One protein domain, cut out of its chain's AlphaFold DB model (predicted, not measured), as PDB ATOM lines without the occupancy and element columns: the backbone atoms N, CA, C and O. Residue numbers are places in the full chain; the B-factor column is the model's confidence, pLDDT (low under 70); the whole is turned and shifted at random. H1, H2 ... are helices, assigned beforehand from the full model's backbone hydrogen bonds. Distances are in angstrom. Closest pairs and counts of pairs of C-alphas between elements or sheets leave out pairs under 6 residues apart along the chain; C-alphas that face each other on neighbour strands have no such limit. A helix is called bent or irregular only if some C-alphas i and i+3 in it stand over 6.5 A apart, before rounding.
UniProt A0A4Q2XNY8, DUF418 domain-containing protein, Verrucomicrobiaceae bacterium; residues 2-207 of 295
ATOM      1  N   SER A   2     167.369 132.861 124.266       91.38
ATOM      2  CA  SER A   2     166.001 133.228 124.691       91.38
ATOM      3  C   SER A   2     165.352 132.242 125.673       91.38
ATOM      4  O   SER A   2     164.746 132.666 126.643       91.38
ATOM      5  N   VAL A   3     165.545 130.928 125.490       93.38
ATOM      6  CA  VAL A   3     165.056 129.918 126.453       93.38
ATOM      7  C   VAL A   3     165.708 130.084 127.831       93.38
ATOM      8  O   VAL A   3     165.026 129.986 128.842       93.38
ATOM      9  N   LEU A   4     167.012 130.371 127.871       93.81
ATOM     10  CA  LEU A   4     167.744 130.600 129.118       93.81
ATOM     11  C   LEU A   4     167.273 131.887 129.808       93.81
ATOM     12  O   LEU A   4     167.146 131.897 131.021       93.81
ATOM     13  N   LEU A   5     166.968 132.931 129.027       93.81
ATOM     14  CA  LEU A   5     166.431 134.191 129.536       93.81
ATOM     15  C   LEU A   5     165.070 133.983 130.209       93.81
ATOM     16  O   LEU A   5     164.875 134.431 131.328       93.81
ATOM     17  N   ILE A   6     164.155 133.259 129.556       94.44
ATOM     18  CA  ILE A   6     162.833 132.947 130.122       94.44
ATOM     19  C   ILE A   6     162.979 132.128 131.409       94.44
ATOM     20  O   ILE A   6     162.331 132.435 132.405       94.44
ATOM     21  N   LEU A   7     163.845 131.108 131.405       94.69
ATOM     22  CA  LEU A   7     164.107 130.311 132.604       94.69
ATOM     23  C   LEU A   7     164.700 131.150 133.737       94.69
ATOM     24  O   LEU A   7     164.291 130.962 134.874       94.69
ATOM     25  N   GLY A   8     165.625 132.060 133.430       92.75
ATOM     26  CA  GLY A   8     166.222 132.957 134.412       92.75
ATOM     27  C   GLY A   8     165.214 133.918 135.024       92.75
ATOM     28  O   GLY A   8     165.158 134.030 136.239       92.75
ATOM     29  N   VAL A   9     164.343 134.533 134.219       91.62
ATOM     30  CA  VAL A   9     163.286 135.419 134.734       91.62
ATOM     31  C   VAL A   9     162.335 134.648 135.652       91.62
ATOM     32  O   VAL A   9     162.071 135.080 136.769       91.62
ATOM     33  N   LEU A  10     161.865 133.471 135.226       92.81
ATOM     34  CA  LEU A  10     160.983 132.638 136.052       92.81
ATOM     35  C   LEU A  10     161.671 132.171 137.342       92.81
ATOM     36  O   LEU A  10     161.059 132.170 138.407       92.81
ATOM     37  N   HIS A  11     162.942 131.779 137.255       93.12
ATOM     38  CA  HIS A  11     163.741 131.381 138.412       93.12
ATOM     39  C   HIS A  11     163.966 132.554 139.374       93.12
ATOM     40  O   HIS A  11     163.720 132.399 140.568       93.12
ATOM     41  N   GLY A  12     164.315 133.725 138.843       88.25
ATOM     42  CA  GLY A  12     164.496 134.980 139.566       88.25
ATOM     43  C   GLY A  12     163.269 135.389 140.371       88.25
ATOM     44  O   GLY A  12     163.366 135.698 141.555       88.25
ATOM     45  N   MET A  13     162.101 135.330 139.729       86.62
ATOM     46  CA  MET A  13     160.830 135.744 140.321       86.62
ATOM     47  C   MET A  13     160.274 134.729 141.324       86.62
ATOM     48  O   MET A  13     159.660 135.126 142.306       86.62
ATOM     49  N   VAL A  14     160.441 133.425 141.075       87.38
ATOM     50  CA  VAL A  14     159.731 132.389 141.848       87.38
ATOM     51  C   VAL A  14     160.632 131.671 142.839       87.38
ATOM     52  O   VAL A  14     160.165 131.306 143.911       87.38
ATOM     53  N   LEU A  15     161.901 131.426 142.507       89.44
ATOM     54  CA  LEU A  15     162.779 130.545 143.283       89.44
ATOM     55  C   LEU A  15     163.862 131.298 144.052       89.44
ATOM     56  O   LEU A  15     164.146 130.925 145.191       89.44
ATOM     57  N   TRP A  16     164.500 132.294 143.438       87.62
ATOM     58  CA  TRP A  16     165.632 132.990 144.045       87.62
ATOM     59  C   TRP A  16     165.937 134.318 143.347       87.62
ATOM     60  O   TRP A  16     166.323 134.318 142.183       87.62
ATOM     61  N   CYS A  17     165.872 135.435 144.075       83.06
ATOM     62  CA  CYS A  17     166.086 136.778 143.521       83.06
ATOM     63  C   CYS A  17     167.500 136.993 142.937       83.06
ATOM     64  O   CYS A  17     167.670 137.778 142.006       83.06
ATOM     65  N   GLY A  18     168.510 136.255 143.410       79.25
ATOM     66  CA  GLY A  18     169.883 136.290 142.890       79.25
ATOM     67  C   GLY A  18     170.139 135.359 141.697       79.25
ATOM     68  O   GLY A  18     171.187 134.707 141.654       79.25
ATOM     69  N   ASP A  19     169.181 135.221 140.777       87.62
ATOM     70  CA  ASP A  19     169.335 134.427 139.549       87.62
ATOM     71  C   ASP A  19     170.538 134.895 138.714       87.62
ATOM     72  O   ASP A  19     170.699 136.081 138.447       87.62
ATOM     73  N   ILE A  20     171.357 133.957 138.232       88.56
ATOM     74  CA  ILE A  20     172.472 134.261 137.317       88.56
ATOM     75  C   ILE A  20     172.130 134.000 135.844       88.56
ATOM     76  O   ILE A  20     172.832 134.478 134.949       88.56
ATOM     77  N   LEU A  21     171.068 133.238 135.564       91.94
ATOM     78  CA  LEU A  21     170.735 132.768 134.221       91.94
ATOM     79  C   LEU A  21     170.272 133.905 133.315       91.94
ATOM     80  O   LEU A  21     170.649 133.933 132.143       91.94
ATOM     81  N   THR A  22     169.506 134.855 133.851       89.94
ATOM     82  CA  THR A  22     169.069 136.066 133.148       89.94
ATOM     83  C   THR A  22     170.286 136.834 132.641       89.94
ATOM     84  O   THR A  22     170.404 137.107 131.442       89.94
ATOM     85  N   PHE A  23     171.264 137.080 133.517       87.69
ATOM     86  CA  PHE A  23     172.500 137.775 133.160       87.69
ATOM     87  C   PHE A  23     173.339 136.969 132.160       87.69
ATOM     88  O   PHE A  23     173.840 137.521 131.180       87.69
ATOM     89  N   TYR A  24     173.458 135.651 132.348       90.94
ATOM     90  CA  TYR A  24     174.187 134.770 131.426       90.94
ATOM     91  C   TYR A  24     173.540 134.723 130.042       90.94
ATOM     92  O   TYR A  24     174.247 134.680 129.034       90.94
ATOM     93  N   ALA A  25     172.210 134.769 129.967       92.81
ATOM     94  CA  ALA A  25     171.489 134.827 128.707       92.81
ATOM     95  C   ALA A  25     171.756 136.145 127.971       92.81
ATOM     96  O   ALA A  25     172.061 136.103 126.778       92.81
ATOM     97  N   VAL A  26     171.703 137.285 128.672       90.81
ATOM     98  CA  VAL A  26     172.000 138.612 128.103       90.81
ATOM     99  C   VAL A  26     173.452 138.690 127.634       90.81
ATOM    100  O   VAL A  26     173.703 138.985 126.466       90.81
ATOM    101  N   MET A  27     174.418 138.337 128.489       90.75
ATOM    102  CA  MET A  27     175.836 138.303 128.116       90.75
ATOM    103  C   MET A  27     176.080 137.368 126.930       90.75
ATOM    104  O   MET A  27     176.745 137.748 125.967       90.75
ATOM    105  N   GLY A  28     175.490 136.170 126.956       91.94
ATOM    106  CA  GLY A  28     175.552 135.210 125.860       91.94
ATOM    107  C   GLY A  28     175.025 135.781 124.541       91.94
ATOM    108  O   GLY A  28     175.663 135.589 123.508       91.94
ATOM    109  N   MET A  29     173.918 136.532 124.548       93.12
ATOM    110  CA  MET A  29     173.432 137.241 123.353       93.12
ATOM    111  C   MET A  29     174.437 138.296 122.878       93.12
ATOM    112  O   MET A  29     174.773 138.321 121.695       93.12
ATOM    113  N   THR A  30     174.987 139.102 123.789       91.62
ATOM    114  CA  THR A  30     175.995 140.124 123.465       91.62
ATOM    115  C   THR A  30     177.254 139.514 122.845       91.62
ATOM    116  O   THR A  30     177.805 140.058 121.885       91.62
ATOM    117  N   THR A  31     177.695 138.343 123.321       92.75
ATOM    118  CA  THR A  31     178.888 137.674 122.776       92.75
ATOM    119  C   THR A  31     178.765 137.269 121.305       92.75
ATOM    120  O   THR A  31     179.783 137.179 120.616       92.75
ATOM    121  N   ILE A  32     177.547 137.103 120.772       93.00
ATOM    122  CA  ILE A  32     177.322 136.761 119.356       93.00
ATOM    123  C   ILE A  32     177.932 137.828 118.437       93.00
ATOM    124  O   ILE A  32     178.585 137.494 117.446       93.00
ATOM    125  N   PHE A  33     177.816 139.107 118.803       95.31
ATOM    126  CA  PHE A  33     178.381 140.228 118.039       95.31
ATOM    127  C   PHE A  33     179.913 140.309 118.119       95.31
ATOM    128  O   PHE A  33     180.562 140.980 117.311       95.31
ATOM    129  N   LEU A  34     180.512 139.604 119.080       96.06
ATOM    130  CA  LEU A  34     181.948 139.609 119.346       96.06
ATOM    131  C   LEU A  34     182.656 138.362 118.804       96.06
ATOM    132  O   LEU A  34     183.881 138.361 118.688       96.06
ATOM    133  N   VAL A  35     181.913 137.329 118.391       94.00
ATOM    134  CA  VAL A  35     182.473 136.019 118.017       94.00
ATOM    135  C   VAL A  35     183.490 136.098 116.871       94.00
ATOM    136  O   VAL A  35     184.446 135.324 116.823       94.00
ATOM    137  N   ARG A  36     183.343 137.069 115.957       94.25
ATOM    138  CA  ARG A  36     184.257 137.288 114.818       94.25
ATOM    139  C   ARG A  36     185.419 138.238 115.126       94.25
ATOM    140  O   ARG A  36     186.307 138.395 114.294       94.25
ATOM    141  N   ARG A  37     185.450 138.873 116.301       96.44
ATOM    142  CA  ARG A  37     186.521 139.808 116.677       96.44
ATOM    143  C   ARG A  37     187.832 139.065 116.952       96.44
ATOM    144  O   ARG A  37     187.830 137.881 117.293       96.44
ATOM    145  N   ARG A  38     188.965 139.748 116.763       96.69
ATOM    146  CA  ARG A  38     190.303 139.181 117.006       96.69
ATOM    147  C   ARG A  38     190.506 138.942 118.505       96.69
ATOM    148  O   ARG A  38     189.950 139.677 119.316       96.69
ATOM    149  N   THR A  39     191.337 137.965 118.871       95.88
ATOM    150  CA  THR A  39     191.638 137.639 120.279       95.88
ATOM    151  C   THR A  39     192.113 138.865 121.058       95.88
ATOM    152  O   THR A  39     191.593 139.130 122.134       95.88
ATOM    153  N   LEU A  40     193.003 139.680 120.477       96.69
ATOM    154  CA  LEU A  40     193.465 140.922 121.103       96.69
ATOM    155  C   LEU A  40     192.313 141.893 121.407       96.69
ATOM    156  O   LEU A  40     192.275 142.468 122.486       96.69
ATOM    157  N   THR A  41     191.339 142.034 120.501       96.94
ATOM    158  CA  THR A  41     190.158 142.881 120.732       96.94
ATOM    159  C   THR A  41     189.341 142.390 121.924       96.94
ATOM    160  O   THR A  41     188.874 143.205 122.711       96.94
ATOM    161  N   LEU A  42     189.185 141.073 122.080       97.31
ATOM    162  CA  LEU A  42     188.474 140.494 123.223       97.31
ATOM    163  C   LEU A  42     189.218 140.739 124.539       97.31
ATOM    164  O   LEU A  42     188.577 141.055 125.533       97.31
ATOM    165  N   LEU A  43     190.552 140.641 124.538       97.19
ATOM    166  CA  LEU A  43     191.380 140.912 125.717       97.19
ATOM    167  C   LEU A  43     191.360 142.395 126.107       97.19
ATOM    168  O   LEU A  43     191.200 142.711 127.282       97.19
ATOM    169  N   VAL A  44     191.462 143.302 125.130       98.00
ATOM    170  CA  VAL A  44     191.343 144.752 125.364       98.00
ATOM    171  C   VAL A  44     189.958 145.090 125.907       98.00
ATOM    172  O   VAL A  44     189.852 145.843 126.869       98.00
ATOM    173  N   LEU A  45     188.898 144.501 125.345       97.12
ATOM    174  CA  LEU A  45     187.542 144.705 125.847       97.12
ATOM    175  C   LEU A  45     187.371 144.133 127.260       97.12
ATOM    176  O   LEU A  45     186.753 144.784 128.092       97.12
ATOM    177  N   ALA A  46     187.942 142.962 127.556       96.50
ATOM    178  CA  ALA A  46     187.911 142.379 128.897       96.50
ATOM    179  C   ALA A  46     188.594 143.298 129.918       96.50
ATOM    180  O   ALA A  46     188.024 143.561 130.972       96.50
ATOM    181  N   ALA A  47     189.766 143.841 129.576       96.44
ATOM    182  CA  ALA A  47     190.473 144.807 130.411       96.44
ATOM    183  C   ALA A  47     189.673 146.109 130.587       96.44
ATOM    184  O   ALA A  47     189.528 146.588 131.705       96.44
ATOM    185  N   ALA A  48     189.099 146.653 129.510       96.19
ATOM    186  CA  ALA A  48     188.286 147.866 129.567       96.19
ATOM    187  C   ALA A  48     187.028 147.681 130.432       96.19
ATOM    188  O   ALA A  48     186.728 148.529 131.266       96.19
ATOM    189  N   VAL A  49     186.322 146.556 130.281       93.88
ATOM    190  CA  VAL A  49     185.143 146.219 131.095       93.88
ATOM    191  C   VAL A  49     185.532 145.994 132.554       93.88
ATOM    192  O   VAL A  49     184.819 146.450 133.442       93.88
ATOM    193  N   PHE A  50     186.668 145.344 132.819       93.00
ATOM    194  CA  PHE A  50     187.175 145.164 134.179       93.00
ATOM    195  C   PHE A  50     187.512 146.503 134.852       93.00
ATOM    196  O   PHE A  50     187.130 146.729 136.000       93.00
ATOM    197  N   LEU A  51     188.183 147.410 134.135       93.00
ATOM    198  CA  LEU A  51     188.500 148.749 134.633       93.00
ATOM    199  C   LEU A  51     187.237 149.584 134.855       93.00
ATOM    200  O   LEU A  51     187.127 150.235 135.888       93.00
ATOM    201  N   LEU A  52     186.268 149.520 133.937       91.25
ATOM    202  CA  LEU A  52     184.968 150.167 134.107       91.25
ATOM    203  C   LEU A  52     184.249 149.633 135.350       91.25
ATOM    204  O   LEU A  52     183.816 150.415 136.185       91.25
ATOM    205  N   HIS A  53     184.166 148.311 135.500       89.69
ATOM    206  CA  HIS A  53     183.555 147.674 136.663       89.69
ATOM    207  C   HIS A  53     184.234 148.104 137.971       89.69
ATOM    208  O   HIS A  53     183.557 148.488 138.921       89.69
ATOM    209  N   SER A  54     185.568 148.098 137.997       89.44
ATOM    210  CA  SER A  54     186.351 148.517 139.164       89.44
ATOM    211  C   SER A  54     186.152 150.002 139.477       89.44
ATOM    212  O   SER A  54     185.992 150.371 140.636       89.44
ATOM    213  N   GLY A  55     186.099 150.855 138.449       89.69
ATOM    214  CA  GLY A  55     185.838 152.287 138.587       89.69
ATOM    215  C   GLY A  55     184.428 152.590 139.094       89.69
ATOM    216  O   GLY A  55     184.270 153.448 139.957       89.69
ATOM    217  N   LEU A  56     183.412 151.858 138.623       87.12
ATOM    218  CA  LEU A  56     182.038 151.978 139.117       87.12
ATOM    219  C   LEU A  56     181.919 151.532 140.578       87.12
ATOM    220  O   LEU A  56     181.257 152.210 141.357       87.12
ATOM    221  N   TRP A  57     182.595 150.449 140.973       85.75
ATOM    222  CA  TRP A  57     182.659 150.021 142.377       85.75
ATOM    223  C   TRP A  57     183.358 151.041 143.271       85.75
ATOM    224  O   TRP A  57     182.899 151.310 144.382       85.75
ATOM    225  N   LEU A  58     184.452 151.627 142.783       87.50
ATOM    226  CA  LEU A  58     185.179 152.682 143.480       87.50
ATOM    227  C   LEU A  58     184.314 153.927 143.669       87.50
ATOM    228  O   LEU A  58     184.222 154.443 144.781       87.50
ATOM    229  N   LEU A  59     183.640 154.367 142.605       87.06
ATOM    230  CA  LEU A  59     182.720 155.495 142.647       87.06
ATOM    231  C   LEU A  59     181.535 155.219 143.576       87.06
ATOM    232  O   LEU A  59     181.222 156.059 144.408       87.06
ATOM    233  N   GLY A  60     180.912 154.042 143.482       84.44
ATOM    234  CA  GLY A  60     179.806 153.647 144.355       84.44
ATOM    235  C   GLY A  60     180.206 153.652 145.829       84.44
ATOM    236  O   GLY A  60     179.521 154.264 146.640       84.44
ATOM    237  N   SER A  61     181.367 153.074 146.156       83.06
ATOM    238  CA  SER A  61     181.900 153.066 147.529       83.06
ATOM    239  C   SER A  61     182.196 154.479 148.046       83.06
ATOM    240  O   SER A  61     181.999 154.764 149.222       83.06
ATOM    241  N   TYR A  62     182.674 155.373 147.175       86.31
ATOM    242  CA  TYR A  62     182.909 156.776 147.516       86.31
ATOM    243  C   TYR A  62     181.596 157.526 147.779       86.31
ATOM    244  O   TYR A  62     181.467 158.178 148.811       86.31
ATOM    245  N   LEU A  63     180.614 157.397 146.877       85.50
ATOM    246  CA  LEU A  63     179.303 158.044 147.001       85.50
ATOM    247  C   LEU A  63     178.517 157.546 148.220       85.50
ATOM    248  O   LEU A  63     177.798 158.326 148.841       85.50
ATOM    249  N   GLU A  64     178.661 156.266 148.575       80.31
ATOM    250  CA  GLU A  64     178.067 155.678 149.780       80.31
ATOM    251  C   GLU A  64     178.515 156.433 151.037       80.31
ATOM    252  O   GLU A  64     177.679 156.853 151.838       80.31
ATOM    253  N   VAL A  65     179.823 156.672 151.165       81.69
ATOM    254  CA  VAL A  65     180.413 157.360 152.319       81.69
ATOM    255  C   VAL A  65     180.141 158.863 152.306       81.69
ATOM    256  O   VAL A  65     179.872 159.439 153.355       81.69
ATOM    257  N   THR A  66     180.197 159.530 151.151       83.31
ATOM    258  CA  THR A  66     180.059 160.998 151.104       83.31
ATOM    259  C   THR A  66     178.620 161.489 151.165       83.31
ATOM    260  O   THR A  66     178.374 162.564 151.706       83.31
ATOM    261  N   HIS A  67     177.671 160.733 150.611       81.25
ATOM    262  CA  HIS A  67     176.267 161.140 150.553       81.25
ATOM    263  C   HIS A  67     175.383 160.428 151.578       81.25
ATOM    264  O   HIS A  67     174.178 160.669 151.586       81.25
ATOM    265  N   GLY A  68     175.945 159.552 152.422       68.12
ATOM    266  CA  GLY A  68     175.166 158.799 153.407       68.12
ATOM    267  C   GLY A  68     174.059 157.966 152.757       68.12
ATOM    268  O   GLY A  68     173.021 157.733 153.365       68.12
ATOM    269  N   THR A  69     174.263 157.523 151.510       58.69
ATOM    270  CA  THR A  69     173.290 156.694 150.772       58.69
ATOM    271  C   THR A  69     173.244 155.254 151.283       58.69
ATOM    272  O   THR A  69     172.558 154.413 150.699       58.69
ATOM    273  N   VAL A  70     173.934 154.968 152.395       54.06
ATOM    274  CA  VAL A  70     173.724 153.760 153.185       54.06
ATOM    275  C   VAL A  70     172.241 153.702 153.511       54.06
ATOM    276  O   VAL A  70     171.718 154.494 154.291       54.06
ATOM    277  N   ASN A  71     171.549 152.760 152.879       52.59
ATOM    278  CA  ASN A  71     170.158 152.492 153.170       52.59
ATOM    279  C   ASN A  71     170.100 151.960 154.615       52.59
ATOM    280  O   ASN A  71     170.281 150.768 154.869       52.59
ATOM    281  N   HIS A  72     169.946 152.865 155.588       50.22
ATOM    282  CA  HIS A  72     169.958 152.558 157.023       50.22
ATOM    283  C   HIS A  72     168.817 151.606 157.431       50.22
ATOM    284  O   HIS A  72     168.868 151.022 158.512       50.22
ATOM    285  N   ASN A  73     167.868 151.351 156.524       56.88
ATOM    286  CA  ASN A  73     166.760 150.412 156.680       56.88
ATOM    287  C   ASN A  73     167.085 148.964 156.284       56.88
ATOM    288  O   ASN A  73     166.173 148.143 156.198       56.88
ATOM    289  N   TRP A  74     168.353 148.592 156.062       58.97
ATOM    290  CA  TRP A  74     168.690 147.193 155.755       58.97
ATOM    291  C   TRP A  74     168.240 146.219 156.855       58.97
ATOM    292  O   TRP A  74     167.904 145.084 156.540       58.97
ATOM    293  N   ARG A  75     168.204 146.658 158.126       58.50
ATOM    294  CA  ARG A  75     167.706 145.847 159.251       58.50
ATOM    295  C   ARG A  75     166.202 145.632 159.179       58.50
ATOM    296  O   ARG A  75     165.782 144.486 159.193       58.50
ATOM    297  N   GLU A  76     165.425 146.699 159.013       63.47
ATOM    298  CA  GLU A  76     163.966 146.611 158.843       63.47
ATOM    299  C   GLU A  76     163.602 145.780 157.601       63.47
ATOM    300  O   GLU A  76     162.716 144.932 157.640       63.47
ATOM    301  N   THR A  77     164.360 145.950 156.513       73.44
ATOM    302  CA  THR A  77     164.204 145.158 155.283       73.44
ATOM    303  C   THR A  77     164.551 143.685 155.519       73.44
ATOM    304  O   THR A  77     163.839 142.797 155.057       73.44
ATOM    305  N   ALA A  78     165.625 143.401 156.262       75.88
ATOM    306  CA  ALA A  78     166.032 142.038 156.586       75.88
ATOM    307  C   ALA A  78     165.041 141.343 157.529       75.88
ATOM    308  O   ALA A  78     164.759 140.164 157.334       75.88
ATOM    309  N   GLU A  79     164.500 142.050 158.521       82.19
ATOM    310  CA  GLU A  79     163.469 141.537 159.428       82.19
ATOM    311  C   GLU A  79     162.187 141.200 158.663       82.19
ATOM    312  O   GLU A  79     161.691 140.080 158.789       82.19
ATOM    313  N   ALA A  80     161.729 142.092 157.777       84.06
ATOM    314  CA  ALA A  80     160.584 141.834 156.905       84.06
ATOM    315  C   ALA A  80     160.804 140.616 155.985       84.06
ATOM    316  O   ALA A  80     159.895 139.809 155.783       84.06
ATOM    317  N   TRP A  81     162.016 140.430 155.448       83.44
ATOM    318  CA  TRP A  81     162.349 139.241 154.655       83.44
ATOM    319  C   TRP A  81     162.395 137.965 155.494       83.44
ATOM    320  O   TRP A  81     161.953 136.917 155.029       83.44
ATOM    321  N   VAL A  82     162.920 138.021 156.721       89.81
ATOM    322  CA  VAL A  82     162.913 136.869 157.634       89.81
ATOM    323  C   VAL A  82     161.483 136.468 157.976       89.81
ATOM    324  O   VAL A  82     161.176 135.280 157.900       89.81
ATOM    325  N   GLU A  83     160.616 137.430 158.286       91.81
ATOM    326  CA  GLU A  83     159.197 137.185 158.559       91.81
ATOM    327  C   GLU A  83     158.506 136.532 157.356       91.81
ATOM    328  O   GLU A  83     157.899 135.468 157.484       91.81
ATOM    329  N   CYS A  84     158.693 137.113 156.167       92.88
ATOM    330  CA  CYS A  84     158.169 136.586 154.912       92.88
ATOM    331  C   CYS A  84     158.629 135.147 154.656       92.88
ATOM    332  O   CYS A  84     157.813 134.250 154.456       92.88
ATOM    333  N   TYR A  85     159.936 134.882 154.725       93.06
ATOM    334  CA  TYR A  85     160.493 133.564 154.417       93.06
ATOM    335  C   TYR A  85     160.238 132.499 155.483       93.06
ATOM    336  O   TYR A  85     160.350 131.308 155.176       93.06
ATOM    337  N   GLN A  86     159.888 132.893 156.708       94.94
ATOM    338  CA  GLN A  86     159.428 131.980 157.755       94.94
ATOM    339  C   GLN A  86     157.925 131.689 157.687       94.94
ATOM    340  O   GLN A  86     157.470 130.785 158.384       94.94
ATOM    341  N   SER A  87     157.172 132.406 156.852       94.31
ATOM    342  CA  SER A  87     155.750 132.155 156.647       94.31
ATOM    343  C   SER A  87     155.479 130.847 155.906       94.31
ATOM    344  O   SER A  87     156.220 130.440 155.005       94.31
ATOM    345  N   ASP A  88     154.352 130.228 156.240       93.69
ATOM    346  CA  ASP A  88     153.803 129.083 155.512       93.69
ATOM    347  C   ASP A  88     153.067 129.515 154.227       93.69
ATOM    348  O   ASP A  88     152.712 128.678 153.395       93.69
ATOM    349  N   ASP A  89     152.851 130.822 154.031       92.81
ATOM    350  CA  ASP A  89     152.197 131.364 152.842       92.81
ATOM    351  C   ASP A  89     153.164 131.430 151.650       92.81
ATOM    352  O   ASP A  89     153.937 132.375 151.459       92.81
ATOM    353  N   PHE A  90     153.069 130.412 150.793       88.75
ATOM    354  CA  PHE A  90     153.810 130.341 149.538       88.75
ATOM    355  C   PHE A  90     153.594 131.571 148.640       88.75
ATOM    356  O   PHE A  90     154.539 132.023 147.987       88.75
ATOM    357  N   TRP A  91     152.375 132.113 148.574       89.81
ATOM    358  CA  TRP A  91     152.060 133.221 147.671       89.81
ATOM    359  C   TRP A  91     152.623 134.541 148.172       89.81
ATOM    360  O   TRP A  91     153.074 135.344 147.353       89.81
ATOM    361  N   TRP A  92     152.669 134.741 149.489       91.94
ATOM    362  CA  TRP A  92     153.350 135.896 150.063       91.94
ATOM    363  C   TRP A  92     154.850 135.872 149.747       91.94
ATOM    364  O   TRP A  92     155.384 136.854 149.225       91.94
ATOM    365  N   ILE A  93     155.500 134.718 149.934       91.25
ATOM    366  CA  ILE A  93     156.913 134.520 149.580       91.25
ATOM    367  C   ILE A  93     157.149 134.772 148.085       91.25
ATOM    368  O   ILE A  93     158.074 135.495 147.712       91.25
ATOM    369  N   ALA A  94     156.311 134.202 147.216       88.12
ATOM    370  CA  ALA A  94     156.426 134.393 145.773       88.12
ATOM    371  C   ALA A  94     156.230 135.865 145.364       88.12
ATOM    372  O   ALA A  94     156.966 136.368 144.518       88.12
ATOM    373  N   GLY A  95     155.279 136.573 145.981       90.00
ATOM    374  CA  GLY A  95     155.062 138.003 145.755       90.00
ATOM    375  C   GLY A  95     156.246 138.866 146.207       90.00
ATOM    376  O   GLY A  95     156.715 139.699 145.431       90.00
ATOM    377  N   SER A  96     156.790 138.616 147.405       89.00
ATOM    378  CA  SER A  96     157.981 139.313 147.929       89.00
ATOM    379  C   SER A  96     159.184 139.147 147.003       89.00
ATOM    380  O   SER A  96     159.890 140.109 146.703       89.00
ATOM    381  N   ARG A  97     159.370 137.945 146.445       88.31
ATOM    382  CA  ARG A  97     160.480 137.654 145.529       88.31
ATOM    383  C   ARG A  97     160.448 138.445 144.239       88.31
ATOM    384  O   ARG A  97     161.507 138.737 143.695       88.31
ATOM    385  N   ILE A  98     159.268 138.794 143.739       88.06
ATOM    386  CA  ILE A  98     159.158 139.638 142.549       88.06
ATOM    387  C   ILE A  98     159.713 141.033 142.849       88.06
ATOM    388  O   ILE A  98     160.467 141.567 142.037       88.06
ATOM    389  N   GLU A  99     159.387 141.603 144.010       85.12
ATOM    390  CA  GLU A  99     159.924 142.903 144.431       85.12
ATOM    391  C   GLU A  99     161.431 142.829 144.713       85.12
ATOM    392  O   GLU A  99     162.194 143.667 144.228       85.12
ATOM    393  N   GLU A 100     161.892 141.771 145.385       85.00
ATOM    394  CA  GLU A 100     163.324 141.525 145.584       85.00
ATOM    395  C   GLU A 100     164.067 141.354 144.262       85.00
ATOM    396  O   GLU A 100     165.172 141.866 144.108       85.00
ATOM    397  N   TRP A 101     163.478 140.659 143.288       84.88
ATOM    398  CA  TRP A 101     164.084 140.464 141.978       84.88
ATOM    399  C   TRP A 101     164.175 141.772 141.187       84.88
ATOM    400  O   TRP A 101     165.170 141.992 140.500       84.88
ATOM    401  N   LYS A 102     163.200 142.684 141.308       82.50
ATOM    402  CA  LYS A 102     163.299 144.034 140.718       82.50
ATOM    403  C   LYS A 102     164.443 144.828 141.345       82.50
ATOM    404  O   LYS A 102     165.282 145.362 140.623       82.50
ATOM    405  N   TYR A 103     164.532 144.832 142.675       78.75
ATOM    406  CA  TYR A 103     165.627 145.488 143.391       78.75
ATOM    407  C   TYR A 103     166.993 144.864 143.053       78.75
ATOM    408  O   TYR A 103     167.999 145.554 142.857       78.75
ATOM    409  N   ALA A 104     167.029 143.537 142.931       76.12
ATOM    410  CA  ALA A 104     168.179 142.779 142.468       76.12
ATOM    411  C   ALA A 104     168.560 143.166 141.038       76.12
ATOM    412  O   ALA A 104     169.731 143.385 140.763       76.12
ATOM    413  N   LEU A 105     167.612 143.310 140.113       75.31
ATOM    414  CA  LEU A 105     167.922 143.756 138.757       75.31
ATOM    415  C   LEU A 105     168.574 145.140 138.736       75.31
ATOM    416  O   LEU A 105     169.480 145.352 137.943       75.31
ATOM    417  N   GLU A 106     168.184 146.064 139.606       70.00
ATOM    418  CA  GLU A 106     168.811 147.389 139.661       70.00
ATOM    419  C   GLU A 106     170.227 147.332 140.265       70.00
ATOM    420  O   GLU A 106     171.181 147.870 139.697       70.00
ATOM    421  N   SER A 107     170.396 146.617 141.381       66.62
ATOM    422  CA  SER A 107     171.649 146.573 142.156       66.62
ATOM    423  C   SER A 107     172.657 145.510 141.681       66.62
ATOM    424  O   SER A 107     173.862 145.770 141.549       66.62
ATOM    425  N   LEU A 108     172.193 144.294 141.381       65.50
ATOM    426  CA  LEU A 108     173.007 143.168 140.913       65.50
ATOM    427  C   LEU A 108     173.340 143.270 139.425       65.50
ATOM    428  O   LEU A 108     174.377 142.741 139.033       65.50
ATOM    429  N   PHE A 109     172.567 143.967 138.584       65.38
ATOM    430  CA  PHE A 109     172.938 144.091 137.167       65.38
ATOM    431  C   PHE A 109     174.274 144.817 136.991       65.38
ATOM    432  O   PHE A 109     175.135 144.322 136.263       65.38
ATOM    433  N   LEU A 110     174.502 145.928 137.694       62.31
ATOM    434  CA  LEU A 110     175.783 146.646 137.637       62.31
ATOM    435  C   LEU A 110     176.923 145.839 138.287       62.31
ATOM    436  O   LEU A 110     178.053 145.829 137.793       62.31
ATOM    437  N   SER A 111     176.614 145.106 139.357       63.53
ATOM    438  CA  SER A 111     177.596 144.372 140.163       63.53
ATOM    439  C   SER A 111     178.036 143.042 139.532       63.53
ATOM    440  O   SER A 111     179.225 142.742 139.465       63.53
ATOM    441  N   LEU A 112     177.095 142.239 139.032       66.75
ATOM    442  CA  LEU A 112     177.347 140.895 138.506       66.75
ATOM    443  C   LEU A 112     177.599 140.885 136.995       66.75
ATOM    444  O   LEU A 112     178.418 140.085 136.530       66.75
ATOM    445  N   SER A 113     176.921 141.743 136.219       73.69
ATOM    446  CA  SER A 113     176.937 141.632 134.751       73.69
ATOM    447  C   SER A 113     178.276 142.040 134.159       73.69
ATOM    448  O   SER A 113     178.823 141.295 133.351       73.69
ATOM    449  N   PHE A 114     178.853 143.174 134.570       84.44
ATOM    450  CA  PHE A 114     180.138 143.610 134.014       84.44
ATOM    451  C   PHE A 114     181.275 142.673 134.412       84.44
ATOM    452  O   PHE A 114     182.045 142.253 133.550       84.44
ATOM    453  N   HIS A 115     181.341 142.281 135.686       87.56
ATOM    454  CA  HIS A 115     182.384 141.385 136.173       87.56
ATOM    455  C   HIS A 115     182.310 140.004 135.512       87.56
ATOM    456  O   HIS A 115     183.304 139.518 134.975       87.56
ATOM    457  N   SER A 116     181.119 139.400 135.450       89.81
ATOM    458  CA  SER A 116     180.935 138.124 134.752       89.81
ATOM    459  C   SER A 116     181.275 138.241 133.264       89.81
ATOM    460  O   SER A 116     181.868 137.326 132.691       89.81
ATOM    461  N   PHE A 117     180.967 139.382 132.637       92.44
ATOM    462  CA  PHE A 117     181.248 139.600 131.222       92.44
ATOM    463  C   PHE A 117     182.750 139.608 130.918       92.44
ATOM    464  O   PHE A 117     183.144 139.102 129.867       92.44
ATOM    465  N   VAL A 118     183.600 140.062 131.851       94.25
ATOM    466  CA  VAL A 118     185.066 139.915 131.744       94.25
ATOM    467  C   VAL A 118     185.432 138.451 131.481       94.25
ATOM    468  O   VAL A 118     186.154 138.159 130.527       94.25
ATOM    469  N   PHE A 119     184.878 137.506 132.245       94.50
ATOM    470  CA  PHE A 119     185.167 136.080 132.061       94.50
ATOM    471  C   PHE A 119     184.547 135.486 130.800       94.50
ATOM    472  O   PHE A 119     185.154 134.602 130.200       94.50
ATOM    473  N   PHE A 120     183.393 135.979 130.342       95.06
ATOM    474  CA  PHE A 120     182.854 135.594 129.033       95.06
ATOM    475  C   PHE A 120     183.820 135.992 127.906       95.06
ATOM    476  O   PHE A 120     184.087 135.194 127.006       95.06
ATOM    477  N   LEU A 121     184.383 137.202 127.965       96.62
ATOM    478  CA  LEU A 121     185.352 137.697 126.985       96.62
ATOM    479  C   LEU A 121     186.673 136.915 127.037       96.62
ATOM    480  O   LEU A 121     187.166 136.484 125.991       96.62
ATOM    481  N   LEU A 122     187.211 136.675 128.239       95.56
ATOM    482  CA  LEU A 122     188.407 135.848 128.443       95.56
ATOM    483  C   LEU A 122     188.179 134.403 127.976       95.56
ATOM    484  O   LEU A 122     189.025 133.836 127.286       95.56
ATOM    485  N   GLY A 123     187.016 133.828 128.278       94.88
ATOM    486  CA  GLY A 123     186.615 132.495 127.837       94.88
ATOM    487  C   GLY A 123     186.504 132.386 126.315       94.88
ATOM    488  O   GLY A 123     186.996 131.421 125.736       94.88
ATOM    489  N   MET A 124     185.943 133.393 125.637       95.50
ATOM    490  CA  MET A 124     185.935 133.449 124.169       95.50
ATOM    491  C   MET A 124     187.344 133.561 123.577       95.50
ATOM    492  O   MET A 124     187.641 132.911 122.573       95.50
ATOM    493  N   ALA A 125     188.212 134.379 124.180       95.44
ATOM    494  CA  ALA A 125     189.603 134.516 123.757       95.44
ATOM    495  C   ALA A 125     190.366 133.186 123.897       95.44
ATOM    496  O   ALA A 125     191.022 132.756 122.948       95.44
ATOM    497  N   ALA A 126     190.207 132.497 125.032       94.00
ATOM    498  CA  ALA A 126     190.778 131.172 125.270       94.00
ATOM    499  C   ALA A 126     190.187 130.106 124.333       94.00
ATOM    500  O   ALA A 126     190.918 129.280 123.791       94.00
ATOM    501  N   GLY A 127     188.877 130.158 124.069       94.00
ATOM    502  CA  GLY A 127     188.197 129.266 123.131       94.00
ATOM    503  C   GLY A 127     188.751 129.363 121.707       94.00
ATOM    504  O   GLY A 127     188.922 128.343 121.047       94.00
ATOM    505  N   LYS A 128     189.103 130.573 121.254       92.94
ATOM    506  CA  LYS A 128     189.758 130.798 119.951       92.94
ATOM    507  C   LYS A 128     191.186 130.264 119.888       92.94
ATOM    508  O   LYS A 128     191.626 129.877 118.814       92.94
ATOM    509  N   ALA A 129     191.903 130.274 121.009       88.69
ATOM    510  CA  ALA A 129     193.262 129.748 121.099       88.69
ATOM    511  C   ALA A 129     193.311 128.211 121.192       88.69
ATOM    512  O   ALA A 129     194.400 127.650 121.140       88.69
ATOM    513  N   GLY A 130     192.157 127.549 121.344       91.88
ATOM    514  CA  GLY A 130     192.073 126.126 121.649       91.88
ATOM    515  C   GLY A 130     192.440 125.873 123.116       91.88
ATOM    516  O   GLY A 130     193.622 125.861 123.443       91.88
ATOM    517  N   PRO A 131     191.474 125.641 124.026       88.88
ATOM    518  CA  PRO A 131     191.758 125.536 125.460       88.88
ATOM    519  C   PRO A 131     192.828 124.493 125.812       88.88
ATOM    520  O   PRO A 131     193.720 124.789 126.599       88.88
ATOM    521  N   SER A 132     192.794 123.313 125.184       88.88
ATOM    522  CA  SER A 132     193.814 122.271 125.380       88.88
ATOM    523  C   SER A 132     195.197 122.716 124.902       88.88
ATOM    524  O   SER A 132     196.168 122.580 125.633       88.88
ATOM    525  N   GLN A 133     195.274 123.340 123.724       91.50
ATOM    526  CA  GLN A 133     196.530 123.834 123.146       91.50
ATOM    527  C   GLN A 133     197.127 124.968 123.991       91.50
ATOM    528  O   GLN A 133     198.336 125.025 124.202       91.50
ATOM    529  N   LEU A 134     196.278 125.862 124.509       91.06
ATOM    530  CA  LEU A 134     196.680 126.928 125.422       91.06
ATOM    531  C   LEU A 134     197.239 126.359 126.729       91.06
ATOM    532  O   LEU A 134     198.267 126.843 127.202       91.06
ATOM    533  N   LEU A 135     196.587 125.337 127.293       91.81
ATOM    534  CA  LEU A 135     197.057 124.663 128.504       91.81
ATOM    535  C   LEU A 135     198.390 123.960 128.260       91.81
ATOM    536  O   LEU A 135     199.333 124.242 128.985       91.81
ATOM    537  N   GLU A 136     198.501 123.132 127.222       91.12
ATOM    538  CA  GLU A 136     199.740 122.422 126.876       91.12
ATOM    539  C   GLU A 136     200.911 123.390 126.653       91.12
ATOM    540  O   GLU A 136     202.011 123.179 127.162       91.12
ATOM    541  N   ARG A 137     200.672 124.504 125.948       94.19
ATOM    542  CA  ARG A 137     201.710 125.496 125.644       94.19
ATOM    543  C   ARG A 137     202.156 126.310 126.859       94.19
ATOM    544  O   ARG A 137     203.314 126.722 126.922       94.19
ATOM    545  N   HIS A 138     201.247 126.602 127.787       94.25
ATOM    546  CA  HIS A 138     201.489 127.541 128.887       94.25
ATOM    547  C   HIS A 138     201.394 126.907 130.279       94.25
ATOM    548  O   HIS A 138     201.381 127.632 131.273       94.25
ATOM    549  N   GLU A 139     201.375 125.577 130.387       94.00
ATOM    550  CA  GLU A 139     201.194 124.860 131.653       94.00
ATOM    551  C   GLU A 139     202.191 125.298 132.733       94.00
ATOM    552  O   GLU A 139     201.793 125.588 133.863       94.00
ATOM    553  N   SER A 140     203.482 125.389 132.396       95.00
ATOM    554  CA  SER A 140     204.534 125.788 133.341       95.00
ATOM    555  C   SER A 140     204.322 127.206 133.876       95.00
ATOM    556  O   SER A 140     204.473 127.452 135.074       95.00
ATOM    557  N   LEU A 141     203.905 128.130 133.006       95.88
ATOM    558  CA  LEU A 141     203.589 129.506 133.366       95.88
ATOM    559  C   LEU A 141     202.344 129.567 134.260       95.88
ATOM    560  O   LEU A 141     202.371 130.231 135.293       95.88
ATOM    561  N   LEU A 142     201.281 128.843 133.903       95.12
ATOM    562  CA  LEU A 142     200.045 128.787 134.686       95.12
ATOM    563  C   LEU A 142     200.294 128.203 136.082       95.12
ATOM    564  O   LEU A 142     199.849 128.776 137.071       95.12
ATOM    565  N   ARG A 143     201.073 127.118 136.190       95.75
ATOM    566  CA  ARG A 143     201.470 126.532 137.481       95.75
ATOM    567  C   ARG A 143     202.320 127.485 138.318       95.75
ATOM    568  O   ARG A 143     202.141 127.531 139.530       95.75
ATOM    569  N   LYS A 144     203.221 128.245 137.687       97.00
ATOM    570  CA  LYS A 144     204.067 129.238 138.367       97.00
ATOM    571  C   LYS A 144     203.242 130.382 138.962       97.00
ATOM    572  O   LYS A 144     203.532 130.817 140.072       97.00
ATOM    573  N   TRP A 145     202.234 130.864 138.237       96.50
ATOM    574  CA  TRP A 145     201.410 132.001 138.664       96.50
ATOM    575  C   TRP A 145     200.191 131.614 139.506       96.50
ATOM    576  O   TRP A 145     199.652 132.469 140.200       96.50
ATOM    577  N   LEU A 146     199.792 130.339 139.533       96.94
ATOM    578  CA  LEU A 146     198.650 129.892 140.329       96.94
ATOM    579  C   LEU A 146     198.806 130.191 141.840       96.94
ATOM    580  O   LEU A 146     197.885 130.794 142.393       96.94
ATOM    581  N   PRO A 147     199.926 129.861 142.527       97.75
ATOM    582  CA  PRO A 147     200.090 130.185 143.947       97.75
ATOM    583  C   PRO A 147     200.026 131.684 144.278       97.75
ATOM    584  O   PRO A 147     199.251 132.028 145.168       97.75
ATOM    585  N   PRO A 148     200.756 132.601 143.603       97.12
ATOM    586  CA  PRO A 148     200.625 134.023 143.910       97.12
ATOM    587  C   PRO A 148     199.218 134.547 143.603       97.12
ATOM    588  O   PRO A 148     198.673 135.284 144.416       97.12
ATOM    589  N   THR A 149     198.568 134.116 142.514       96.06
ATOM    590  CA  THR A 149     197.167 134.484 142.239       96.06
ATOM    591  C   THR A 149     196.218 134.018 143.349       96.06
ATOM    592  O   THR A 149     195.356 134.788 143.774       96.06
ATOM    593  N   LEU A 150     196.394 132.794 143.858       96.81
ATOM    594  CA  LEU A 150     195.615 132.255 144.973       96.81
ATOM    595  C   LEU A 150     195.853 133.042 146.267       96.81
ATOM    596  O   LEU A 150     194.903 133.474 146.913       96.81
ATOM    597  N   LEU A 151     197.113 133.251 146.644       96.38
ATOM    598  CA  LEU A 151     197.460 133.942 147.885       96.38
ATOM    599  C   LEU A 151     196.981 135.394 147.862       96.38
ATOM    600  O   LEU A 151     196.361 135.844 148.821       96.38
ATOM    601  N   THR A 152     197.194 136.109 146.755       93.56
ATOM    602  CA  THR A 152     196.724 137.491 146.609       93.56
ATOM    603  C   THR A 152     195.199 137.566 146.581       93.56
ATOM    604  O   THR A 152     194.629 138.436 147.233       93.56
ATOM    605  N   GLY A 153     194.512 136.653 145.889       93.50
ATOM    606  CA  GLY A 153     193.049 136.663 145.861       93.50
ATOM    607  C   GLY A 153     192.414 136.331 147.215       93.50
ATOM    608  O   GLY A 153     191.446 136.989 147.596       93.50
ATOM    609  N   ILE A 154     192.989 135.394 147.986       93.19
ATOM    610  CA  ILE A 154     192.573 135.134 149.375       93.19
ATOM    611  C   ILE A 154     192.845 136.366 150.232       93.19
ATOM    612  O   ILE A 154     191.941 136.814 150.928       93.19
ATOM    613  N   ALA A 155     194.052 136.935 150.164       91.00
ATOM    614  CA  ALA A 155     194.423 138.096 150.963       91.00
ATOM    615  C   ALA A 155     193.473 139.277 150.718       91.00
ATOM    616  O   ALA A 155     192.934 139.821 151.675       91.00
ATOM    617  N   LEU A 156     193.193 139.621 149.455       89.19
ATOM    618  CA  LEU A 156     192.265 140.705 149.116       89.19
ATOM    619  C   LEU A 156     190.820 140.402 149.535       89.19
ATOM    620  O   LEU A 156     190.138 141.295 150.025       89.19
ATOM    621  N   SER A 157     190.357 139.157 149.393       87.25
ATOM    622  CA  SER A 157     188.997 138.776 149.808       87.25
ATOM    623  C   SER A 157     188.843 138.778 151.337       87.25
ATOM    624  O   SER A 157     187.823 139.218 151.865       87.25
ATOM    625  N   MET A 158     189.866 138.317 152.063       86.19
ATOM    626  CA  MET A 158     189.900 138.306 153.529       86.19
ATOM    627  C   MET A 158     190.092 139.698 154.114       86.19
ATOM    628  O   MET A 158     189.549 139.973 155.177       86.19
ATOM    629  N   LEU A 159     190.786 140.596 153.416       83.38
ATOM    630  CA  LEU A 159     190.952 141.984 153.841       83.38
ATOM    631  C   LEU A 159     189.604 142.707 153.992       83.38
ATOM    632  O   LEU A 159     189.470 143.566 154.856       83.38
ATOM    633  N   GLY A 160     188.594 142.316 153.207       72.81
ATOM    634  CA  GLY A 160     187.218 142.789 153.383       72.81
ATOM    635  C   GLY A 160     186.500 142.217 154.575       72.81
ATOM    636  O   GLY A 160     185.872 142.944 155.338       72.81
ATOM    637  N   LYS A 161     186.659 140.916 154.792       77.75
ATOM    638  CA  LYS A 161     186.064 140.237 155.941       77.75
ATOM    639  C   LYS A 161     186.759 140.544 157.260       77.75
ATOM    640  O   LYS A 161     186.142 140.404 158.307       77.75
ATOM    641  N   ALA A 162     187.998 141.018 157.230       82.44
ATOM    642  CA  ALA A 162     188.733 141.424 158.418       82.44
ATOM    643  C   ALA A 162     188.021 142.547 159.194       82.44
ATOM    644  O   ALA A 162     188.124 142.576 160.417       82.44
ATOM    645  N   GLN A 163     187.270 143.428 158.519       75.56
ATOM    646  CA  GLN A 163     186.426 144.424 159.193       75.56
ATOM    647  C   GLN A 163     185.208 143.769 159.862       75.56
ATOM    648  O   GLN A 163     184.967 144.015 161.041       75.56
ATOM    649  N   ASP A 164     184.505 142.872 159.160       75.62
ATOM    650  CA  ASP A 164     183.359 142.119 159.704       75.62
ATOM    651  C   ASP A 164     183.749 141.270 160.933       75.62
ATOM    652  O   ASP A 164     182.963 141.114 161.866       75.62
ATOM    653  N   PHE A 165     184.972 140.728 160.949       81.38
ATOM    654  CA  PHE A 165     185.521 139.949 162.067       81.38
ATOM    655  C   PHE A 165     186.157 140.800 163.177       81.38
ATOM    656  O   PHE A 165     186.612 140.246 164.179       81.38
ATOM    657  N   GLY A 166     186.227 142.126 163.015       80.44
ATOM    658  CA  GLY A 166     186.844 143.031 163.987       80.44
ATOM    659  C   GLY A 166     188.373 142.942 164.073       80.44
ATOM    660  O   GLY A 166     188.963 143.429 165.032       80.44
ATOM    661  N   TRP A 167     189.038 142.325 163.090       84.25
ATOM    662  CA  TRP A 167     190.505 142.264 163.009       84.25
ATOM    663  C   TRP A 167     191.120 143.587 162.551       84.25
ATOM    664  O   TRP A 167     192.277 143.872 162.855       84.25
ATOM    665  N   LEU A 168     190.353 144.387 161.806       80.88
ATOM    666  CA  LEU A 168     190.721 145.736 161.396       80.88
ATOM    667  C   LEU A 168     189.693 146.740 161.919       80.88
ATOM    668  O   LEU A 168     188.496 146.443 161.886       80.88
ATOM    669  N   PRO A 169     190.128 147.936 162.359       77.94
ATOM    670  CA  PRO A 169     189.202 148.979 162.762       77.94
ATOM    671  C   PRO A 169     188.322 149.377 161.574       77.94
ATOM    672  O   PRO A 169     188.805 149.586 160.456       77.94
ATOM    673  N   PHE A 170     187.019 149.488 161.822       70.44
ATOM    674  CA  PHE A 170     186.101 150.057 160.848       70.44
ATOM    675  C   PHE A 170     186.376 151.559 160.735       70.44
ATOM    676  O   PHE A 170     186.277 152.292 161.717       70.44
ATOM    677  N   SER A 171     186.731 152.015 159.537       75.25
ATOM    678  CA  SER A 171     186.827 153.434 159.211       75.25
ATOM    679  C   SER A 171     186.124 153.679 157.885       75.25
ATOM    680  O   SER A 171     186.431 153.035 156.880       75.25
ATOM    681  N   GLU A 172     185.216 154.651 157.871       69.81
ATOM    682  CA  GLU A 172     184.543 155.111 156.653       69.81
ATOM    683  C   GLU A 172     185.542 155.675 155.627       69.81
ATOM    684  O   GLU A 172     185.311 155.626 154.421       69.81
ATOM    685  N   GLN A 173     186.728 156.110 156.073       74.06
ATOM    686  CA  GLN A 173     187.800 156.578 155.188       74.06
ATOM    687  C   GLN A 173     188.466 155.432 154.401       74.06
ATOM    688  O   GLN A 173     189.189 155.687 153.438       74.06
ATOM    689  N   MET A 174     188.209 154.169 154.764       79.06
ATOM    690  CA  MET A 174     188.687 152.978 154.048       79.06
ATOM    691  C   MET A 174     187.734 152.517 152.929       79.06
ATOM    692  O   MET A 174     187.783 151.362 152.515       79.06
ATOM    693  N   TRP A 175     186.882 153.397 152.396       78.50
ATOM    694  CA  TRP A 175     185.979 153.100 151.270       78.50
ATOM    695  C   TRP A 175     186.695 152.491 150.049       78.50
ATOM    696  O   TRP A 175     186.169 151.590 149.397       78.50
ATOM    697  N   TRP A 176     187.933 152.917 149.776       81.69
ATOM    698  CA  TRP A 176     188.767 152.387 148.690       81.69
ATOM    699  C   TRP A 176     189.102 150.905 148.880       81.69
ATOM    700  O   TRP A 176     189.294 150.178 147.907       81.69
ATOM    701  N   LEU A 177     189.139 150.432 150.127       80.12
ATOM    702  CA  LEU A 177     189.429 149.046 150.454       80.12
ATOM    703  C   LEU A 177     188.316 148.143 149.911       80.12
ATOM    704  O   LEU A 177     188.616 147.171 149.224       80.12
ATOM    705  N   ARG A 178     187.042 148.515 150.105       73.25
ATOM    706  CA  ARG A 178     185.877 147.790 149.559       73.25
ATOM    707  C   ARG A 178     185.933 147.693 148.031       73.25
ATOM    708  O   ARG A 178     185.694 146.629 147.459       73.25
ATOM    709  N   ALA A 179     186.346 148.783 147.386       72.56
ATOM    710  CA  ALA A 179     186.483 148.876 145.936       72.56
ATOM    711  C   ALA A 179     187.637 148.045 145.348       72.56
ATOM    712  O   ALA A 179     187.588 147.674 144.179       72.56
ATOM    713  N   VAL A 180     188.674 147.738 146.134       77.38
ATOM    714  CA  VAL A 180     189.776 146.850 145.718       77.38
ATOM    715  C   VAL A 180     189.462 145.389 146.052       77.38
ATOM    716  O   VAL A 180     189.775 144.489 145.269       77.38
ATOM    717  N   GLN A 181     188.821 145.141 147.196       80.31
ATOM    718  CA  GLN A 181     188.473 143.802 147.674       80.31
ATOM    719  C   GLN A 181     187.531 143.077 146.716       80.31
ATOM    720  O   GLN A 181     187.826 141.948 146.321       80.31
ATOM    721  N   TYR A 182     186.403 143.700 146.351       78.69
ATOM    722  CA  TYR A 182     185.362 142.997 145.609       78.69
ATOM    723  C   TYR A 182     185.799 142.716 144.164       78.69
ATOM    724  O   TYR A 182     186.015 141.542 143.865       78.69
ATOM    725  N   PRO A 183     186.073 143.702 143.286       84.75
ATOM    726  CA  PRO A 183     186.579 143.437 141.938       84.75
ATOM    727  C   PRO A 183     187.891 142.647 141.927       84.75
ATOM    728  O   PRO A 183     188.007 141.661 141.205       84.75
ATOM    729  N   GLY A 184     188.883 143.039 142.733       86.38
ATOM    730  CA  GLY A 184     190.218 142.438 142.705       86.38
ATOM    731  C   GLY A 184     190.247 141.025 143.284       86.38
ATOM    732  O   GLY A 184     190.645 140.078 142.602       86.38
ATOM    733  N   GLY A 185     189.796 140.869 144.530       89.19
ATOM    734  CA  GLY A 185     189.799 139.588 145.238       89.19
ATOM    735  C   GLY A 185     188.959 138.532 144.527       89.19
ATOM    736  O   GLY A 185     189.456 137.437 144.246       89.19
ATOM    737  N   THR A 186     187.724 138.873 144.144       88.69
ATOM    738  CA  THR A 186     186.845 137.915 143.454       88.69
ATOM    739  C   THR A 186     187.346 137.574 142.049       88.69
ATOM    740  O   THR A 186     187.258 136.408 141.658       88.69
ATOM    741  N   THR A 187     187.961 138.521 141.321       91.62
ATOM    742  CA  THR A 187     188.554 138.228 140.004       91.62
ATOM    743  C   THR A 187     189.703 137.239 140.112       91.62
ATOM    744  O   THR A 187     189.752 136.253 139.376       91.62
ATOM    745  N   LEU A 188     190.630 137.475 141.044       94.06
ATOM    746  CA  LEU A 188     191.773 136.588 141.247       94.06
ATOM    747  C   LEU A 188     191.324 135.197 141.711       94.06
ATOM    748  O   LEU A 188     191.876 134.197 141.253       94.06
ATOM    749  N   MET A 189     190.287 135.113 142.550       94.69
ATOM    750  CA  MET A 189     189.698 133.831 142.947       94.69
ATOM    751  C   MET A 189     189.042 133.105 141.779       94.69
ATOM    752  O   MET A 189     189.309 131.920 141.581       94.69
ATOM    753  N   ALA A 190     188.279 133.804 140.938       94.12
ATOM    754  CA  ALA A 190     187.710 133.216 139.732       94.12
ATOM    755  C   ALA A 190     188.802 132.699 138.778       94.12
ATOM    756  O   ALA A 190     188.730 131.556 138.320       94.12
ATOM    757  N   LEU A 191     189.856 133.486 138.528       94.62
ATOM    758  CA  LEU A 191     191.002 133.056 137.720       94.62
ATOM    759  C   LEU A 191     191.707 131.842 138.333       94.62
ATOM    760  O   LEU A 191     192.069 130.923 137.598       94.62
ATOM    761  N   CYS A 192     191.859 131.795 139.657       96.44
ATOM    762  CA  CYS A 192     192.419 130.645 140.359       96.44
ATOM    763  C   CYS A 192     191.553 129.389 140.181       96.44
ATOM    764  O   CYS A 192     192.083 128.322 139.872       96.44
ATOM    765  N   TYR A 193     190.230 129.491 140.331       94.69
ATOM    766  CA  TYR A 193     189.324 128.355 140.139       94.69
ATOM    767  C   TYR A 193     189.328 127.852 138.693       94.69
ATOM    768  O   TYR A 193     189.397 126.645 138.466       94.69
ATOM    769  N   ILE A 194     189.322 128.762 137.715       93.94
ATOM    770  CA  ILE A 194     189.357 128.415 136.287       93.94
ATOM    771  C   ILE A 194     190.686 127.745 135.928       93.94
ATOM    772  O   ILE A 194     190.692 126.652 135.364       93.94
ATOM    773  N   THR A 195     191.817 128.379 136.252       93.94
ATOM    774  CA  THR A 195     193.149 127.876 135.873       93.94
ATOM    775  C   THR A 195     193.544 126.637 136.670       93.94
ATOM    776  O   THR A 195     194.000 125.658 136.084       93.94
ATOM    777  N   GLY A 196     193.312 126.625 137.985       94.94
ATOM    778  CA  GLY A 196     193.552 125.467 138.841       94.94
ATOM    779  C   GLY A 196     192.685 124.275 138.442       94.94
ATOM    780  O   GLY A 196     193.199 123.169 138.289       94.94
ATOM    781  N   GLY A 197     191.395 124.509 138.176       94.00
ATOM    782  CA  GLY A 197     190.497 123.494 137.632       94.00
ATOM    783  C   GLY A 197     191.013 122.946 136.302       94.00
ATOM    784  O   GLY A 197     191.204 121.741 136.168       94.00
ATOM    785  N   ALA A 198     191.330 123.819 135.346       92.94
ATOM    786  CA  ALA A 198     191.856 123.410 134.047       92.94
ATOM    787  C   ALA A 198     193.141 122.568 134.165       92.94
ATOM    788  O   ALA A 198     193.247 121.525 133.524       92.94
ATOM    789  N   LEU A 199     194.079 122.954 135.038       93.56
ATOM    790  CA  LEU A 199     195.306 122.195 135.304       93.56
ATOM    791  C   LEU A 199     195.025 120.826 135.941       93.56
ATOM    792  O   LEU A 199     195.618 119.828 135.534       93.56
ATOM    793  N   VAL A 200     194.109 120.747 136.913       93.69
ATOM    794  CA  VAL A 200     193.719 119.472 137.541       93.69
ATOM    795  C   VAL A 200     193.096 118.535 136.509       93.69
ATOM    796  O   VAL A 200     193.507 117.375 136.423       93.69
ATOM    797  N   PHE A 201     192.166 119.039 135.693       91.75
ATOM    798  CA  PHE A 201     191.507 118.263 134.642       91.75
ATOM    799  C   PHE A 201     192.469 117.832 133.526       91.75
ATOM    800  O   PHE A 201     192.332 116.716 133.032       91.75
ATOM    801  N   ASN A 202     193.460 118.658 133.173       90.00
ATOM    802  CA  ASN A 202     194.445 118.331 132.136       90.00
ATOM    803  C   ASN A 202     195.541 117.368 132.620       90.00
ATOM    804  O   ASN A 202     196.048 116.568 131.846       90.00
ATOM    805  N   SER A 203     195.896 117.408 133.908       88.69
ATOM    806  CA  SER A 203     197.037 116.647 134.444       88.69
ATOM    807  C   SER A 203     196.878 115.123 134.434       88.69
ATOM    808  O   SER A 203     197.856 114.414 134.659       88.69
ATOM    809  N   GLY A 204     195.652 114.604 134.310       87.94
ATOM    810  CA  GLY A 204     195.357 113.170 134.422       87.94
ATOM    811  C   GLY A 204     195.617 112.550 135.805       87.94
ATOM    812  O   GLY A 204     195.335 111.373 136.004       87.94
ATOM    813  N   ARG A 205     196.111 113.321 136.785       91.25
ATOM    814  CA  ARG A 205     196.602 112.804 138.075       91.25
ATOM    815  C   ARG A 205     195.499 112.397 139.052       91.25
ATOM    816  O   ARG A 205     195.741 111.594 139.945       91.25
ATOM    817  N   TRP A 206     194.292 112.933 138.875       92.00
ATOM    818  CA  TRP A 206     193.149 112.714 139.771       92.00
ATOM    819  C   TRP A 206     191.904 112.233 139.009       92.00
ATOM    820  O   TRP A 206     190.855 112.880 139.078       92.00
ATOM    821  N   PRO A 207     191.984 111.107 138.272       91.19
ATOM    822  CA  PRO A 207     190.938 110.692 137.335       91.19
ATOM    823  C   PRO A 207     189.604 110.392 138.028       91.19
ATOM    824  O   PRO A 207     188.539 110.628 137.461       91.19
TER     825      PRO A 207
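This is residues 2 to 207 of the 295 residues of the protein "DUF418 domain-containing protein" of Verrucomicrobiaceae bacterium (UniProt A0A4Q2XNY8). H3, the arm H5b, H6 and H7 make a loose up-and-down bundle, each running against the one before it in the chain. The other arm of bent H5, H5a, leads away from it; H1 and H4 pack on H5a, and H2 packs on H1 and H5b. The printed part has 206 residues with seven named helices, H1 to H7 in order, and no named strand; the class is all helix. The whole is only just compact, close to loose, with a radius of gyration of the C-alphas of 20.0 A and spans of 54 by 46 by 36 A.

H1, residues 2 to 14, begins with C-alpha 2 at (166.001, 133.228, 124.691). H2 is residues 21 to 32, H3 residues 39 to 67, 41.3 A long, and H4 residues 74 to 86. H5, residues 90 to 129, was assigned as one helix by its hydrogen bonds but is bent, with C-alphas 111 and 114 6.7 A apart; its arms are H5a, residues 90 to 111, 29.2 A, and H5b, residues 114 to 129, 23.0 A. H6, residues 131 to 164, 39.0 A, is irregular, with C-alphas 137 and 140 8.2 A apart. H7, residues 172 to 202, 45.3 A, is irregular, with C-alphas 173 and 176 7.8 A apart, and ends with C-alpha 202 at (194.445, 118.331, 132.136).

H1 and H2 form a hairpin, closest at the C-alphas of Gly 8 and Thr 22, 4.4 A. H1 touches H5a with residues 12 to 14 alone, closest at Met 13 and Ile 98, C-alphas 4.8 A apart. H3 touches H5b, closest C-alphas Ala 46 and Val 118, 4.7 A, at a shallow tilt of 12 degrees, opposite ways. The hairpin H6 and H7 is closest at the C-alphas of Gly 153 and Gly 185, 4.4 A. H3 and H6 are apart. Every O i to N i+4 pair is within hydrogen-bond range in H1, H3 and H4, but 7 of 8 in H2, 15 of 18 in H5a, 11 of 12 in H5b, 22 of 30 in H6 and 23 of 27 in H7.

The two C-alphas farthest apart, of Asp 89 and Arg 137, are 56.8 A apart. The printed part has no cut and no long link. pLDDT is under 70 at residues 68 to 76, 107 to 112 and 172.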